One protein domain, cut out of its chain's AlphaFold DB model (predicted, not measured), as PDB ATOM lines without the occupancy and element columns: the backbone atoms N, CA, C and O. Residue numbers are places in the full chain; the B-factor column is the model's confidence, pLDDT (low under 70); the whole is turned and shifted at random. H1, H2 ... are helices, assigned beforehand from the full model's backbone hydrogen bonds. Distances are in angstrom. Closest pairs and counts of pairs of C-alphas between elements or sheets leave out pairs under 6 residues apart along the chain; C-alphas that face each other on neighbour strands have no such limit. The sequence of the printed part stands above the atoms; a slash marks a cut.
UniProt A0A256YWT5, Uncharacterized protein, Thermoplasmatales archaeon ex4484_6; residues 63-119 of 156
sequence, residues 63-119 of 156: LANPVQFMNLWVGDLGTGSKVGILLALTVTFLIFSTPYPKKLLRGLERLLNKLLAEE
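What this domain is: This is residues 63 to 119 of the 156 residues of an uncharacterized protein of Thermoplasmatales archaeon ex4484_6 (UniProt A0A256YWT5). Three helices, H1, H2 and H3, stand end to end in an open zigzag, with the long H2 in the middle and a sharp corner at each of its two ends. The helices do not fold back into a bundle: neighbours meet near their ends, and there is no packed core, so look for a chain laid out in three strokes. The printed part has 57 residues with three named helices, in the order H1, H2, H3 along the chain, and no named strand; the class is all helix. The whole is extended, with a radius of gyration of the C-alphas of 18.8 A, and the C-alphas span 60 by 24 by 17 A along their three main axes, a rod in outline.

How they stand to each other: Begin at H2, residues 79 to 97, the longest helix by residues, and look first toward its residue 79. There a tight link of 2 residues joins it to H1, residues 66 to 76. H1 and H2 are close but not clearly touching, with 1 pair of C-alphas within 8 A. That closest pair is the C-alphas of Val 74 and Lys 82, 7.7 A apart. Their lines stand at a steep tilt of 56 degrees, and they run opposite ways, with their centres 18.3 A apart. Now go to the other end of H2, where a tight link of 3 residues leads to H3, residues 101 to 115. H2 and H3 are also close but not clearly touching, again with 1 pair of C-alphas within 8 A. Here the closest C-alphas are those of Ile 95 and Pro 101, 5.8 A apart. The lines of H2 and H3 are about perpendicular, at 76 degrees, and their centres are 22.1 A apart. H1 and H3 are apart. On the backbone N and O atoms you will find that H1 and H2 have every O i to N i+4 pair within hydrogen-bond range, while H3 has 10 of 11.

Where its parts are: Find C-alpha 79 of Thr 79 at (-52.613, 4.625, 36.183); from there H2 runs 19 residues to C-alpha 97 of Ser 97 at (-31.530, 19.012, 43.524), 26.6 A from first to last C-alpha. Go back along the chain to C-alpha 66 of Pro 66 at (-57.637, 20.568, 49.826), where H1 begins; its 11 residues reach Asp 76, 15.8 A from first to last C-alpha. Past H2, H3 begins at Pro 101 and runs 15 residues to C-alpha 115 of Leu 115 at (-25.959, 16.250, 14.409), 20.3 A from first to last C-alpha. As you follow H3, watch z fall while x and y change little from end to end.

The domain as a whole: The two C-alphas farthest apart are those of Leu 63 and Glu 119, the first and last printed residues, 61.0 A apart. Residues 63 to 119 are printed without a cut, from a full chain of 156 residues. Both links between the helices are tight, and there is no long link. Long stretches stand free, among them residues 63 to 73, of which 66 to 73 belong to H1, and residues 105 to 119, of which 105 to 115 belong to H3. Read the B-factor column for the model's confidence: the mean pLDDT of the printed part is 73.0, with means of 66 for H1, 85 for H2 and 71 for H3. It is under 70 in 25 residues, namely residues 63 to 75, residues 99 to 106 and residues 116 to 119.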
ATOM      1  N   LEU A  63     -66.218  21.481  50.703       55.91
ATOM      2  CA  LEU A  63     -65.246  21.287  49.614       55.91
ATOM      3  C   LEU A  63     -63.973  22.147  49.777       55.91
ATOM      4  O   LEU A  63     -63.074  22.105  48.941       55.91
ATOM      5  N   ALA A  64     -63.864  22.908  50.867       56.84
ATOM      6  CA  ALA A  64     -62.694  23.670  51.266       56.84
ATOM      7  C   ALA A  64     -61.530  22.805  51.786       56.84
ATOM      8  O   ALA A  64     -60.458  23.353  52.041       56.84
ATOM      9  N   ASN A  65     -61.687  21.482  51.956       62.69
ATOM     10  CA  ASN A  65     -60.574  20.621  52.362       62.69
ATOM     11  C   ASN A  65     -59.700  20.227  51.147       62.69
ATOM     12  O   ASN A  65     -60.095  19.355  50.363       62.69
ATOM     13  N   PRO A  66     -58.485  20.795  50.996       61.22
ATOM     14  CA  PRO A  66     -57.637  20.568  49.826       61.22
ATOM     15  C   PRO A  66     -57.241  19.096  49.653       61.22
ATOM     16  O   PRO A  66     -57.003  18.653  48.534       61.22
ATOM     17  N   VAL A  67     -57.225  18.302  50.728       67.81
ATOM     18  CA  VAL A  67     -56.902  16.868  50.659       67.81
ATOM     19  C   VAL A  67     -58.011  16.079  49.954       67.81
ATOM     20  O   VAL A  67     -57.723  15.163  49.184       67.81
ATOM     21  N   GLN A  68     -59.280  16.442  50.166       63.31
ATOM     22  CA  GLN A  68     -60.413  15.772  49.517       63.31
ATOM     23  C   GLN A  68     -60.497  16.130  48.031       63.31
ATOM     24  O   GLN A  68     -60.670  15.241  47.197       63.31
ATOM     25  N   PHE A  69     -60.266  17.402  47.693       65.81
ATOM     26  CA  PHE A  69     -60.151  17.856  46.305       65.81
ATOM     27  C   PHE A  69     -59.030  17.121  45.556       65.81
ATOM     28  O   PHE A  69     -59.242  16.611  44.456       65.81
ATOM     29  N   MET A  70     -57.855  17.000  46.182       63.59
ATOM     30  CA  MET A  70     -56.728  16.271  45.602       63.59
ATOM     31  C   MET A  70     -57.036  14.781  45.414       63.59
ATOM     32  O   MET A  70     -56.618  14.210  44.413       63.59
ATOM     33  N   ASN A  71     -57.795  14.150  46.314       67.12
ATOM     34  CA  ASN A  71     -58.192  12.748  46.158       67.12
ATOM     35  C   ASN A  71     -59.186  12.525  45.014       67.12
ATOM     36  O   ASN A  71     -59.078  11.510  44.329       67.12
ATOM     37  N   LEU A  72     -60.109  13.458  44.769       65.62
ATOM     38  CA  LEU A  72     -60.995  13.400  43.601       65.62
ATOM     39  C   LEU A  72     -60.195  13.553  42.303       65.62
ATOM     40  O   LEU A  72     -60.315  12.728  41.399       65.62
ATOM     41  N   TRP A  73     -59.301  14.542  42.254       65.50
ATOM     42  CA  TRP A  73     -58.433  14.783  41.100       65.50
ATOM     43  C   TRP A  73     -57.485  13.618  40.811       65.50
ATOM     44  O   TRP A  73     -57.329  13.204  39.668       65.50
ATOM     45  N   VAL A  74     -56.840  13.065  41.839       66.50
ATOM     46  CA  VAL A  74     -55.914  11.937  41.683       66.50
ATOM     47  C   VAL A  74     -56.677  10.635  41.438       66.50
ATOM     48  O   VAL A  74     -56.173   9.766  40.731       66.50
ATOM     49  N   GLY A  75     -57.886  10.481  41.978       65.25
ATOM     50  CA  GLY A  75     -58.743   9.317  41.754       65.25
ATOM     51  C   GLY A  75     -59.069   9.108  40.277       65.25
ATOM     52  O   GLY A  75     -58.900   7.993  39.782       65.25
ATOM     53  N   ASP A  76     -59.416  10.191  39.581       71.56
ATOM     54  CA  ASP A  76     -59.885  10.183  38.187       71.56
ATOM     55  C   ASP A  76     -58.755  10.018  37.148       71.56
ATOM     56  O   ASP A  76     -58.974   9.717  35.974       71.56
ATOM     57  N   LEU A  77     -57.495  10.163  37.574       76.00
ATOM     58  CA  LEU A  77     -56.347   9.953  36.699       76.00
ATOM     59  C   LEU A  77     -56.075   8.456  36.493       76.00
ATOM     60  O   LEU A  77     -55.825   7.702  37.441       76.00
ATOM     61  N   GLY A  78     -56.020   8.044  35.225       81.06
ATOM     62  CA  GLY A  78     -55.571   6.708  34.838       81.06
ATOM     63  C   GLY A  78     -54.167   6.387  35.368       81.06
ATOM     64  O   GLY A  78     -53.324   7.273  35.542       81.06
ATOM     65  N   THR A  79     -53.888   5.103  35.611       79.38
ATOM     66  CA  THR A  79     -52.613   4.625  36.183       79.38
ATOM     67  C   THR A  79     -51.391   5.128  35.406       79.38
ATOM     68  O   THR A  79     -50.389   5.500  36.012       79.38
ATOM     69  N   GLY A  80     -51.490   5.228  34.074       82.81
ATOM     70  CA  GLY A  80     -50.430   5.790  33.229       82.81
ATOM     71  C   GLY A  80     -50.133   7.265  33.527       82.81
ATOM     72  O   GLY A  80     -48.970   7.645  33.647       82.81
ATOM     73  N   SER A  81     -51.168   8.082  33.737       82.06
ATOM     74  CA  SER A  81     -51.029   9.503  34.077       82.06
ATOM     75  C   SER A  81     -50.393   9.696  35.455       82.06
ATOM     76  O   SER A  81     -49.547  10.570  35.625       82.06
ATOM     77  N   LYS A  82     -50.724   8.834  36.426       82.44
ATOM     78  CA  LYS A  82     -50.110   8.841  37.768       82.44
ATOM     79  C   LYS A  82     -48.610   8.563  37.708       82.44
ATOM     80  O   LYS A  82     -47.820   9.295  38.302       82.44
ATOM     81  N   VAL A  83     -48.216   7.538  36.951       86.94
ATOM     82  CA  VAL A  83     -46.803   7.187  36.738       86.94
ATOM     83  C   VAL A  83     -46.073   8.307  35.992       86.94
ATOM     84  O   VAL A  83     -44.956   8.659  36.368       86.94
ATOM     85  N   GLY A  84     -46.716   8.918  34.994       88.94
ATOM     86  CA  GLY A  84     -46.170  10.058  34.256       88.94
ATOM     87  C   GLY A  84     -45.906  11.279  35.142       88.94
ATOM     88  O   GLY A  84     -44.813  11.840  35.090       88.94
ATOM     89  N   ILE A  85     -46.859  11.653  36.000       87.69
ATOM     90  CA  ILE A  85     -46.702  12.763  36.956       87.69
ATOM     91  C   ILE A  85     -45.569  12.469  37.945       87.69
ATOM     92  O   ILE A  85     -44.721  13.328  38.185       87.69
ATOM     93  N   LEU A  86     -45.508  11.246  38.481       88.88
ATOM     94  CA  LEU A  86     -44.453  10.836  39.408       88.88
ATOM     95  C   LEU A  86     -43.065  10.902  38.755       88.88
ATOM     96  O   LEU A  86     -42.124  11.428  39.349       88.88
ATOM     97  N   LEU A  87     -42.938  10.412  37.519       90.00
ATOM     98  CA  LEU A  87     -41.700  10.502  36.744       90.00
ATOM     99  C   LEU A  87     -41.320  11.955  36.463       90.00
ATOM    100  O   LEU A  87     -40.166  12.320  36.669       90.00
ATOM    101  N   ALA A  88     -42.273  12.795  36.057       88.88
ATOM    102  CA  ALA A  88     -42.023  14.208  35.785       88.88
ATOM    103  C   ALA A  88     -41.531  14.949  37.037       88.88
ATOM    104  O   ALA A  88     -40.540  15.680  36.969       88.88
ATOM    105  N   LEU A  89     -42.160  14.713  38.193       91.62
ATOM    106  CA  LEU A  89     -41.727  15.275  39.475       91.62
ATOM    107  C   LEU A  89     -40.342  14.768  39.876       91.62
ATOM    108  O   LEU A  89     -39.511  15.558  40.311       91.62
ATOM    109  N   THR A  90     -40.067  13.480  39.674       88.50
ATOM    110  CA  THR A  90     -38.766  12.875  39.990       88.50
ATOM    111  C   THR A  90     -37.658  13.449  39.108       88.50
ATOM    112  O   THR A  90     -36.603  13.830  39.609       88.50
ATOM    113  N   VAL A  91     -37.894  13.574  37.801       85.19
ATOM    114  CA  VAL A  91     -36.942  14.177  36.856       85.19
ATOM    115  C   VAL A  91     -36.719  15.649  37.187       85.19
ATOM    116  O   VAL A  91     -35.576  16.092  37.244       85.19
ATOM    117  N   THR A  92     -37.789  16.391  37.475       84.56
ATOM    118  CA  THR A  92     -37.704  17.797  37.891       84.56
ATOM    119  C   THR A  92     -36.882  17.927  39.170       84.56
ATOM    120  O   THR A  92     -35.924  18.695  39.216       84.56
ATOM    121  N   PHE A  93     -37.179  17.117  40.184       86.50
ATOM    122  CA  PHE A  93     -36.426  17.082  41.432       86.50
ATOM    123  C   PHE A  93     -34.949  16.753  41.197       86.50
ATOM    124  O   PHE A  93     -34.081  17.448  41.707       86.50
ATOM    125  N   LEU A  94     -34.631  15.762  40.362       82.94
ATOM    126  CA  LEU A  94     -33.245  15.430  40.024       82.94
ATOM    127  C   LEU A  94     -32.526  16.587  39.315       82.94
ATOM    128  O   LEU A  94     -31.363  16.851  39.624       82.94
ATOM    129  N   ILE A  95     -33.206  17.307  38.420       79.06
ATOM    130  CA  ILE A  95     -32.654  18.483  37.729       79.06
ATOM    131  C   ILE A  95     -32.358  19.618  38.717       79.06
ATOM    132  O   ILE A  95     -31.302  20.242  38.618       79.06
ATOM    133  N   PHE A  96     -33.258  19.890  39.664       78.69
ATOM    134  CA  PHE A  96     -33.102  20.998  40.613       78.69
ATOM    135  C   PHE A  96     -32.196  20.659  41.805       78.69
ATOM    136  O   PHE A  96     -31.437  21.514  42.259       78.69
ATOM    137  N   SER A  97     -32.247  19.428  42.313       79.31
ATOM    138  CA  SER A  97     -31.530  19.012  43.524       79.31
ATOM    139  C   SER A  97     -30.127  18.481  43.262       79.31
ATOM    140  O   SER A  97     -29.325  18.434  44.193       79.31
ATOM    141  N   THR A  98     -29.787  18.100  42.026       72.50
ATOM    142  CA  THR A  98     -28.419  17.675  41.708       72.50
ATOM    143  C   THR A  98     -27.749  18.597  40.688       72.50
ATOM    144  O   THR A  98     -28.390  19.040  39.744       72.50
ATOM    145  N   PRO A  99     -26.429  18.859  40.792       64.44
ATOM    146  CA  PRO A  99     -25.674  19.650  39.810       64.44
ATOM    147  C   PRO A  99     -25.425  18.921  38.470       64.44
ATOM    148  O   PRO A  99     -24.643  19.390  37.636       64.44
ATOM    149  N   TYR A 100     -26.113  17.800  38.218       59.12
ATOM    150  CA  TYR A 100     -26.043  17.036  36.973       59.12
ATOM    151  C   TYR A 100     -26.519  17.756  35.695       59.12
ATOM    152  O   TYR A 100     -25.934  17.447  34.646       59.12
ATOM    153  N   PRO A 101     -27.469  18.727  35.686       60.72
ATOM    154  CA  PRO A 101     -27.962  19.272  34.423       60.72
ATOM    155  C   PRO A 101     -26.855  19.981  33.641       60.72
ATOM    156  O   PRO A 101     -26.832  19.897  32.421       60.72
ATOM    157  N   LYS A 102     -25.846  20.566  34.304       59.72
ATOM    158  CA  LYS A 102     -24.735  21.240  33.606       59.72
ATOM    159  C   LYS A 102     -23.841  20.286  32.804       59.72
ATOM    160  O   LYS A 102     -23.253  20.711  31.814       59.72
ATOM    161  N   LYS A 103     -23.701  19.018  33.212       64.00
ATOM    162  CA  LYS A 103     -22.897  18.024  32.472       64.00
ATOM    163  C   LYS A 103     -23.714  17.346  31.376       64.00
ATOM    164  O   LYS A 103     -23.191  17.149  30.282       64.00
ATOM    165  N   LEU A 104     -24.983  17.043  31.653       67.06
ATOM    166  CA  LEU A 104     -25.878  16.403  30.691       67.06
ATOM    167  C   LEU A 104     -26.248  17.356  29.544       67.06
ATOM    168  O   LEU A 104     -26.153  16.964  28.386       67.06
ATOM    169  N   LEU A 105     -26.546  18.627  29.849       67.38
ATOM    170  CA  LEU A 105     -26.817  19.664  28.845       67.38
ATOM    171  C   LEU A 105     -25.607  19.904  27.936       67.38
ATOM    172  O   LEU A 105     -25.776  19.968  26.728       67.38
ATOM    173  N   ARG A 106     -24.378  19.918  28.471       68.25
ATOM    174  CA  ARG A 106     -23.155  20.006  27.643       68.25
ATOM    175  C   ARG A 106     -22.960  18.786  26.741       68.25
ATOM    176  O   ARG A 106     -22.408  18.909  25.652       68.25
ATOM    177  N   GLY A 107     -23.362  17.599  27.198       73.38
ATOM    178  CA  GLY A 107     -23.354  16.384  26.381       73.38
ATOM    179  C   GLY A 107     -24.385  16.453  25.257       73.38
ATOM    180  O   GLY A 107     -24.060  16.144  24.111       73.38
ATOM    181  N   LEU A 108     -25.588  16.935  25.575       76.38
ATOM    182  CA  LEU A 108     -26.672  17.136  24.622       76.38
ATOM    183  C   LEU A 108     -26.319  18.211  23.589       76.38
ATOM    184  O   LEU A 108     -26.505  17.976  22.406       76.38
ATOM    185  N   GLU A 109     -25.734  19.336  24.006       75.81
ATOM    186  CA  GLU A 109     -25.230  20.390  23.116       75.81
ATOM    187  C   GLU A 109     -24.143  19.873  22.179       75.81
ATOM    188  O   GLU A 109     -24.138  20.216  21.003       75.81
ATOM    189  N   ARG A 110     -23.219  19.028  22.656       77.50
ATOM    190  CA  ARG A 110     -22.207  18.411  21.783       77.50
ATOM    191  C   ARG A 110     -22.831  17.451  20.783       77.50
ATOM    192  O   ARG A 110     -22.382  17.415  19.645       77.50
ATOM    193  N   LEU A 111     -23.828  16.677  21.200       77.56
ATOM    194  CA  LEU A 111     -24.522  15.737  20.324       77.56
ATOM    195  C   LEU A 111     -25.366  16.481  19.282       77.56
ATOM    196  O   LEU A 111     -25.259  16.182  18.100       77.56
ATOM    197  N   LEU A 112     -26.119  17.495  19.713       76.31
ATOM    198  CA  LEU A 112     -26.870  18.411  18.858       76.31
ATOM    199  C   LEU A 112     -25.937  19.123  17.893       76.31
ATOM    200  O   LEU A 112     -26.180  19.053  16.705       76.31
ATOM    201  N   ASN A 113     -24.831  19.707  18.350       76.31
ATOM    202  CA  ASN A 113     -23.853  20.336  17.463       76.31
ATOM    203  C   ASN A 113     -23.206  19.339  16.503       76.31
ATOM    204  O   ASN A 113     -22.828  19.739  15.416       76.31
ATOM    205  N   LYS A 114     -23.069  18.060  16.863       76.94
ATOM    206  CA  LYS A 114     -22.520  17.031  15.968       76.94
ATOM    207  C   LYS A 114     -23.547  16.544  14.940       76.94
ATOM    208  O   LYS A 114     -23.153  16.184  13.840       76.94
ATOM    209  N   LEU A 115     -24.832  16.562  15.294       70.31
ATOM    210  CA  LEU A 115     -25.959  16.250  14.409       70.31
ATOM    211  C   LEU A 115     -26.357  17.446  13.524       70.31
ATOM    212  O   LEU A 115     -26.768  17.252  12.393       70.31
ATOM    213  N   LEU A 116     -26.199  18.675  14.021       67.94
ATOM    214  CA  LEU A 116     -26.416  19.942  13.309       67.94
ATOM    215  C   LEU A 116     -25.158  20.435  12.580       67.94
ATOM    216  O   LEU A 116     -25.241  21.394  11.819       67.94
ATOM    217  N   ALA A 117     -23.996  19.798  12.772       60.84
ATOM    218  CA  ALA A 117     -22.783  20.050  11.985       60.84
ATOM    219  C   ALA A 117     -22.848  19.402  10.591       60.84
ATOM    220  O   ALA A 117     -21.823  19.025  10.022       60.84
ATOM    221  N   GLU A 118     -24.047  19.294  10.031       52.75
ATOM    222  CA  GLU A 118     -24.245  18.972   8.632       52.75
ATOM    223  C   GLU A 118     -24.061  20.271   7.822       52.75
ATOM    224  O   GLU A 118     -24.814  21.234   7.936       52.75
ATOM    225  N   GLU A 119     -22.948  20.305   7.083       48.34
ATOM    226  CA  GLU A 119     -22.552  21.281   6.059       48.34
ATOM    227  C   GLU A 119     -22.404  22.763   6.449       48.34
ATOM    228  O   GLU A 119     -22.948  23.662   5.810       48.34
TER     229      GLU A 119